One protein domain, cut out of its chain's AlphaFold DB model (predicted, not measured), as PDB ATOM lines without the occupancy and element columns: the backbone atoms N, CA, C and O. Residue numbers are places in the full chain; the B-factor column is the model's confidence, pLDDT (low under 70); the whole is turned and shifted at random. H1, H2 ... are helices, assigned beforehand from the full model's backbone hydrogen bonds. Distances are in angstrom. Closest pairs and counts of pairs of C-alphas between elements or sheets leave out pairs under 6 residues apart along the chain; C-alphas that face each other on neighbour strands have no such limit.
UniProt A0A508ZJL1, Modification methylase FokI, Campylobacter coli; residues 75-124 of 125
ATOM      1  N   LYS A  75     -30.803 -66.075 -43.465       96.69
ATOM      2  CA  LYS A  75     -30.868 -67.435 -44.024       96.69
ATOM      3  C   LYS A  75     -29.552 -68.182 -43.852       96.69
ATOM      4  O   LYS A  75     -29.562 -69.358 -43.500       96.69
ATOM      5  N   THR A  76     -28.422 -67.512 -44.080       96.62
ATOM      6  CA  THR A  76     -27.090 -68.100 -43.891       96.62
ATOM      7  C   THR A  76     -26.870 -68.491 -42.434       96.62
ATOM      8  O   THR A  76     -26.398 -69.594 -42.163       96.62
ATOM      9  N   ILE A  77     -27.243 -67.614 -41.499       95.56
ATOM     10  CA  ILE A  77     -27.087 -67.862 -40.062       95.56
ATOM     11  C   ILE A  77     -27.980 -69.025 -39.623       95.56
ATOM     12  O   ILE A  77     -27.493 -69.964 -38.998       95.56
ATOM     13  N   ILE A  78     -29.265 -68.996 -39.990       95.56
ATOM     14  CA  ILE A  78     -30.232 -70.042 -39.635       95.56
ATOM     15  C   ILE A  78     -29.778 -71.393 -40.186       95.56
ATOM     16  O   ILE A  78     -29.664 -72.348 -39.424       95.56
ATOM     17  N   LYS A  79     -29.396 -71.457 -41.466       97.12
ATOM     18  CA  LYS A  79     -28.902 -72.693 -42.086       97.12
ATOM     19  C   LYS A  79     -27.646 -73.230 -41.397       97.12
ATOM     20  O   LYS A  79     -27.469 -74.441 -41.285       97.12
ATOM     21  N   HIS A  80     -26.752 -72.347 -40.949       95.25
ATOM     22  CA  HIS A  80     -25.575 -72.763 -40.189       95.25
ATOM     23  C   HIS A  80     -25.969 -73.387 -38.845       95.25
ATOM     24  O   HIS A  80     -25.449 -74.445 -38.496       95.25
ATOM     25  N   ILE A  81     -26.903 -72.766 -38.120       93.56
ATOM     26  CA  ILE A  81     -27.429 -73.287 -36.851       93.56
ATOM     27  C   ILE A  81     -28.090 -74.652 -37.068       93.56
ATOM     28  O   ILE A  81     -27.749 -75.603 -36.372       93.56
ATOM     29  N   GLU A  82     -28.975 -74.775 -38.059       95.50
ATOM     30  CA  GLU A  82     -29.665 -76.027 -38.396       95.50
ATOM     31  C   GLU A  82     -28.678 -77.153 -38.718       95.50
ATOM     32  O   GLU A  82     -28.785 -78.244 -38.162       95.50
ATOM     33  N   LYS A  83     -27.648 -76.868 -39.527       96.56
ATOM     34  CA  LYS A  83     -26.593 -77.840 -39.837       96.56
ATOM     35  C   LYS A  83     -25.848 -78.304 -38.584       96.56
ATOM     36  O   LYS A  83     -25.541 -79.484 -38.461       96.56
ATOM     37  N   ARG A  84     -25.532 -77.391 -37.659       95.00
ATOM     38  CA  ARG A  84     -24.872 -77.738 -36.390       95.00
ATOM     39  C   ARG A  84     -25.788 -78.561 -35.485       95.00
ATOM     40  O   ARG A  84     -25.316 -79.485 -34.834       95.00
ATOM     41  N   ILE A  85     -27.084 -78.262 -35.463       94.44
ATOM     42  CA  ILE A  85     -28.070 -79.067 -34.734       94.44
ATOM     43  C   ILE A  85     -28.091 -80.496 -35.279       94.44
ATOM     44  O   ILE A  85     -27.985 -81.435 -34.493       94.44
ATOM     45  N   GLU A  86     -28.172 -80.659 -36.599       95.25
ATOM     46  CA  GLU A  86     -28.185 -81.968 -37.256       95.25
ATOM     47  C   GLU A  86     -26.884 -82.747 -37.009       95.25
ATOM     48  O   GLU A  86     -26.917 -83.879 -36.536       95.25
ATOM     49  N   GLU A  87     -25.732 -82.122 -37.257       95.44
ATOM     50  CA  GLU A  87     -24.411 -82.751 -37.146       95.44
ATOM     51  C   GLU A  87     -24.107 -83.278 -35.743       95.44
ATOM     52  O   GLU A  87     -23.501 -84.338 -35.594       95.44
ATOM     53  N   PHE A  88     -24.530 -82.549 -34.709       94.44
ATOM     54  CA  PHE A  88     -24.279 -82.933 -33.323       94.44
ATOM     55  C   PHE A  88     -25.469 -83.633 -32.665       94.44
ATOM     56  O   PHE A  88     -25.347 -84.043 -31.512       94.44
ATOM     57  N   GLY A  89     -26.596 -83.808 -33.366       92.50
ATOM     58  CA  GLY A  89     -27.824 -84.379 -32.804       92.50
ATOM     59  C   GLY A  89     -28.374 -83.557 -31.636       92.50
ATOM     60  O   GLY A  89     -28.806 -84.119 -30.631       92.50
ATOM     61  N   LEU A  90     -28.288 -82.226 -31.722       90.50
ATOM     62  CA  LEU A  90     -28.679 -81.347 -30.621       90.50
ATOM     63  C   LEU A  90     -30.200 -81.358 -30.426       90.50
ATOM     64  O   LEU A  90     -30.960 -81.383 -31.398       90.50
ATOM     65  N   PRO A  91     -30.672 -81.273 -29.175       83.62
ATOM     66  CA  PRO A  91     -32.095 -81.192 -28.912       83.62
ATOM     67  C   PRO A  91     -32.671 -79.858 -29.395       83.62
ATOM     68  O   PRO A  91     -32.129 -78.788 -29.127       83.62
ATOM     69  N   THR A  92     -33.826 -79.914 -30.054       80.31
ATOM     70  CA  THR A  92     -34.583 -78.728 -30.497       80.31
ATOM     71  C   THR A  92     -35.638 -78.280 -29.481       80.31
ATOM     72  O   THR A  92     -36.253 -77.223 -29.628       80.31
ATOM     73  N   LYS A  93     -35.850 -79.067 -28.418       75.75
ATOM     74  CA  LYS A  93     -36.782 -78.762 -27.326       75.75
ATOM     75  C   LYS A  93     -36.125 -77.795 -26.331       75.75
ATOM     76  O   LYS A  93     -35.020 -78.031 -25.853       75.75
ATOM     77  N   THR A  94     -36.826 -76.718 -25.988       62.56
ATOM     78  CA  THR A  94     -36.276 -75.534 -25.301       62.56
ATOM     79  C   THR A  94     -36.213 -75.614 -23.773       62.56
ATOM     80  O   THR A  94     -35.632 -74.728 -23.150       62.56
ATOM     81  N   THR A  95     -36.767 -76.646 -23.129       57.53
ATOM     82  CA  THR A  95     -36.768 -76.729 -21.659       57.53
ATOM     83  C   THR A  95     -36.505 -78.128 -21.140       57.53
ATOM     84  O   THR A  95     -37.203 -79.071 -21.498       57.53
ATOM     85  N   ILE A  96     -35.595 -78.214 -20.163       55.44
ATOM     86  CA  ILE A  96     -35.357 -79.417 -19.351       55.44
ATOM     87  C   ILE A  96     -36.652 -79.916 -18.685       55.44
ATOM     88  O   ILE A  96     -36.833 -81.111 -18.488       55.44
ATOM     89  N   ARG A  97     -37.604 -79.008 -18.419       54.88
ATOM     90  CA  ARG A  97     -38.951 -79.319 -17.904       54.88
ATOM     91  C   ARG A  97     -39.824 -80.156 -18.852       54.88
ATOM     92  O   ARG A  97     -40.875 -80.611 -18.423       54.88
ATOM     93  N   CYS A  98     -39.409 -80.349 -20.103       55.03
ATOM     94  CA  CYS A  98     -40.078 -81.231 -21.060       55.03
ATOM     95  C   CYS A  98     -39.473 -82.645 -21.092       55.03
ATOM     96  O   CYS A  98     -39.980 -83.483 -21.832       55.03
ATOM     97  N   PHE A  99     -38.409 -82.914 -20.321       60.62
ATOM     98  CA  PHE A  99     -37.817 -84.247 -20.206       60.62
ATOM     99  C   PHE A  99     -38.386 -84.950 -18.986       60.62
ATOM    100  O   PHE A  99     -37.930 -84.773 -17.857       60.62
ATOM    101  N   SER A 100     -39.420 -85.741 -19.233       66.44
ATOM    102  CA  SER A 100     -39.991 -86.651 -18.243       66.44
ATOM    103  C   SER A 100     -39.092 -87.876 -18.017       66.44
ATOM    104  O   SER A 100     -39.209 -88.534 -16.986       66.44
ATOM    105  N   ASP A 101     -38.196 -88.176 -18.967       79.81
ATOM    106  CA  ASP A 101     -37.346 -89.368 -18.989       79.81
ATOM    107  C   ASP A 101     -35.864 -89.027 -18.742       79.81
ATOM    108  O   ASP A 101     -35.259 -88.205 -19.434       79.81
ATOM    109  N   LYS A 102     -35.261 -89.703 -17.759       81.75
ATOM    110  CA  LYS A 102     -33.839 -89.570 -17.413       81.75
ATOM    111  C   LYS A 102     -32.918 -90.028 -18.549       81.75
ATOM    112  O   LYS A 102     -31.847 -89.444 -18.704       81.75
ATOM    113  N   ASN A 103     -33.337 -91.008 -19.348       85.44
ATOM    114  CA  ASN A 103     -32.540 -91.520 -20.464       85.44
ATOM    115  C   ASN A 103     -32.394 -90.464 -21.572       85.44
ATOM    116  O   ASN A 103     -31.302 -90.271 -22.103       85.44
ATOM    117  N   GLU A 104     -33.465 -89.721 -21.878       81.69
ATOM    118  CA  GLU A 104     -33.439 -88.624 -22.862       81.69
ATOM    119  C   GLU A 104     -32.464 -87.517 -22.421       81.69
ATOM    120  O   GLU A 104     -31.664 -87.027 -23.219       81.69
ATOM    121  N   VAL A 105     -32.445 -87.187 -21.122       83.25
ATOM    122  CA  VAL A 105     -31.501 -86.208 -20.554       83.25
ATOM    123  C   VAL A 105     -30.048 -86.661 -20.709       83.25
ATOM    124  O   VAL A 105     -29.178 -85.840 -21.004       83.25
ATOM    125  N   GLU A 106     -29.757 -87.943 -20.494       87.31
ATOM    126  CA  GLU A 106     -28.396 -88.475 -20.596       87.31
ATOM    127  C   GLU A 106     -27.878 -88.462 -22.040       87.31
ATOM    128  O   GLU A 106     -26.754 -88.018 -22.293       87.31
ATOM    129  N   ILE A 107     -28.732 -88.830 -22.998       88.00
ATOM    130  CA  ILE A 107     -28.437 -88.717 -24.432       88.00
ATOM    131  C   ILE A 107     -28.113 -87.260 -24.794       88.00
ATOM    132  O   ILE A 107     -27.116 -86.986 -25.461       88.00
ATOM    133  N   TYR A 108     -28.891 -86.298 -24.298       85.94
ATOM    134  CA  TYR A 108     -28.680 -84.881 -24.609       85.94
ATOM    135  C   TYR A 108     -27.401 -84.316 -24.019       85.94
ATOM    136  O   TYR A 108     -26.690 -83.577 -24.703       85.94
ATOM    137  N   LYS A 109     -27.066 -84.700 -22.785       88.00
ATOM    138  CA  LYS A 109     -25.776 -84.346 -22.189       88.00
ATOM    139  C   LYS A 109     -24.627 -84.825 -23.071       88.00
ATOM    140  O   LYS A 109     -23.733 -84.039 -23.357       88.00
ATOM    141  N   LYS A 110     -24.695 -86.060 -23.579       91.81
ATOM    142  CA  LYS A 110     -23.679 -86.605 -24.491       91.81
ATOM    143  C   LYS A 110     -23.545 -85.783 -25.779       91.81
ATOM    144  O   LYS A 110     -22.426 -85.473 -26.182       91.81
ATOM    145  N   HIS A 111     -24.658 -85.400 -26.409       92.50
ATOM    146  CA  HIS A 111     -24.636 -84.554 -27.612       92.50
ATOM    147  C   HIS A 111     -24.021 -83.172 -27.352       92.50
ATOM    148  O   HIS A 111     -23.189 -82.712 -28.135       92.50
ATOM    149  N   ILE A 112     -24.363 -82.539 -26.227       89.75
ATOM    150  CA  ILE A 112     -23.788 -81.247 -25.822       89.75
ATOM    151  C   ILE A 112     -22.280 -81.379 -25.583       89.75
ATOM    152  O   ILE A 112     -21.509 -80.595 -26.131       89.75
ATOM    153  N   THR A 113     -21.840 -82.409 -24.855       93.69
ATOM    154  CA  THR A 113     -20.412 -82.661 -24.615       93.69
ATOM    155  C   THR A 113     -19.634 -82.849 -25.920       93.69
ATOM    156  O   THR A 113     -18.527 -82.334 -26.060       93.69
ATOM    157  N   ASN A 114     -20.209 -83.528 -26.918       94.25
ATOM    158  CA  ASN A 114     -19.569 -83.676 -28.229       94.25
ATOM    159  C   ASN A 114     -19.366 -82.325 -28.937       94.25
ATOM    160  O   ASN A 114     -18.302 -82.093 -29.517       94.25
ATOM    161  N   LEU A 115     -20.358 -81.432 -28.871       93.94
ATOM    162  CA  LEU A 115     -20.244 -80.075 -29.409       93.94
ATOM    163  C   LEU A 115     -19.169 -79.265 -28.671       93.94
ATOM    164  O   LEU A 115     -18.363 -78.593 -29.311       93.94
ATOM    165  N   GLU A 116     -19.116 -79.342 -27.340       92.25
ATOM    166  CA  GLU A 116     -18.101 -78.650 -26.535       92.25
ATOM    167  C   GLU A 116     -16.683 -79.104 -26.905       92.25
ATOM    168  O   GLU A 116     -15.807 -78.270 -27.147       92.25
ATOM    169  N   ILE A 117     -16.470 -80.418 -27.037       93.94
ATOM    170  CA  ILE A 117     -15.191 -80.992 -27.481       93.94
ATOM    171  C   ILE A 117     -14.818 -80.470 -28.872       93.94
ATOM    172  O   ILE A 117     -13.659 -80.119 -29.106       93.94
ATOM    173  N   PHE A 118     -15.777 -80.412 -29.799       94.38
ATOM    174  CA  PHE A 118     -15.552 -79.861 -31.132       94.38
ATOM    175  C   PHE A 118     -15.117 -78.391 -31.070       94.38
ATOM    176  O   PHE A 118     -14.094 -78.038 -31.658       94.38
ATOM    177  N   ILE A 119     -15.829 -77.553 -30.306       90.81
ATOM    178  CA  ILE A 119     -15.511 -76.125 -30.155       90.81
ATOM    179  C   ILE A 119     -14.093 -75.941 -29.603       90.81
ATOM    180  O   ILE A 119     -13.322 -75.156 -30.157       90.81
ATOM    181  N   ILE A 120     -13.728 -76.682 -28.552       91.62
ATOM    182  CA  ILE A 120     -12.390 -76.613 -27.948       91.62
ATOM    183  C   ILE A 120     -11.316 -76.950 -28.987       91.62
ATOM    184  O   ILE A 120     -10.362 -76.192 -29.135       91.62
ATOM    185  N   LYS A 121     -11.494 -78.029 -29.759       91.75
ATOM    186  CA  LYS A 121     -10.544 -78.417 -30.815       91.75
ATOM    187  C   LYS A 121     -10.410 -77.352 -31.904       91.75
ATOM    188  O   LYS A 121      -9.308 -77.116 -32.377       91.75
ATOM    189  N   THR A 122     -11.503 -76.687 -32.277       86.06
ATOM    190  CA  THR A 122     -11.473 -75.632 -33.306       86.06
ATOM    191  C   THR A 122     -10.860 -74.308 -32.845       86.06
ATOM    192  O   THR A 122     -10.459 -73.525 -33.694       86.06
ATOM    193  N   LYS A 123     -10.765 -74.051 -31.532       72.56
ATOM    194  CA  LYS A 123     -10.140 -72.836 -30.972       72.56
ATOM    195  C   LYS A 123      -8.619 -72.940 -30.782       72.56
ATOM    196  O   LYS A 123      -8.002 -71.954 -30.399       72.56
ATOM    197  N   ILE A 124      -8.023 -74.117 -30.988       54.84
ATOM    198  CA  ILE A 124      -6.582 -74.378 -30.779       54.84
ATOM    199  C   ILE A 124      -5.738 -74.053 -32.043       54.84
ATOM    200  O   ILE A 124      -4.536 -74.306 -32.084       54.84
TER     201      ILE A 124
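What this domain is: This is residues 75 to 124 of the 125 residues of the protein "Modification methylase FokI" of Campylobacter coli (UniProt A0A508ZJL1). One long helix, H2, runs the length of this model, and the shorter H1 meets the middle of it with its last residue, Phe 88, slanting away from there like the stem of a tipped T. From that meeting place the loop of residues 89 to 101 arches away and folds back to the start of H2. The printed part has 50 residues with two named helices, H1 then H2, and no named strand; its class is all helix. It is loose, with a radius of gyration of the C-alphas of 12.5 A, and flat, spanning 35 by 28 by 14 A.

Where its parts are: Find C-alpha 102 at (-33.839, -89.570, -17.413); from there H2, residues 102 to 122, runs 30.8 A to C-alpha 122 at (-11.473, -75.632, -33.306). Then look at C-alpha 75, at (-30.868, -67.435, -44.024), where H1, residues 75 to 88, begins; it covers 20.0 A to C-alpha 88.

How they stand to each other: Look at residues 111 to 115 of H2, the part that touches H1; H1 touches with residue 88 alone. The closest C-alphas of the two helices are those of Phe 88 and His 111, 5.9 A apart. Their lines stand at a steep tilt of 64 degrees, and they run opposite ways. In H1 and H2 every O i to N i+4 pair is within hydrogen-bond range.

The domain as a whole: The two C-alphas farthest apart are those of Ser 100 and Ile 124, 37.7 A. Residues 75 to 81, 97 to 103 and 119 to 124 stand free. The link from H1 to H2, 13 residues, is long. The printed part has no cut. Its mean pLDDT is 85.2, and you will find values under 70 at residues 94 to 100 and at residue 124.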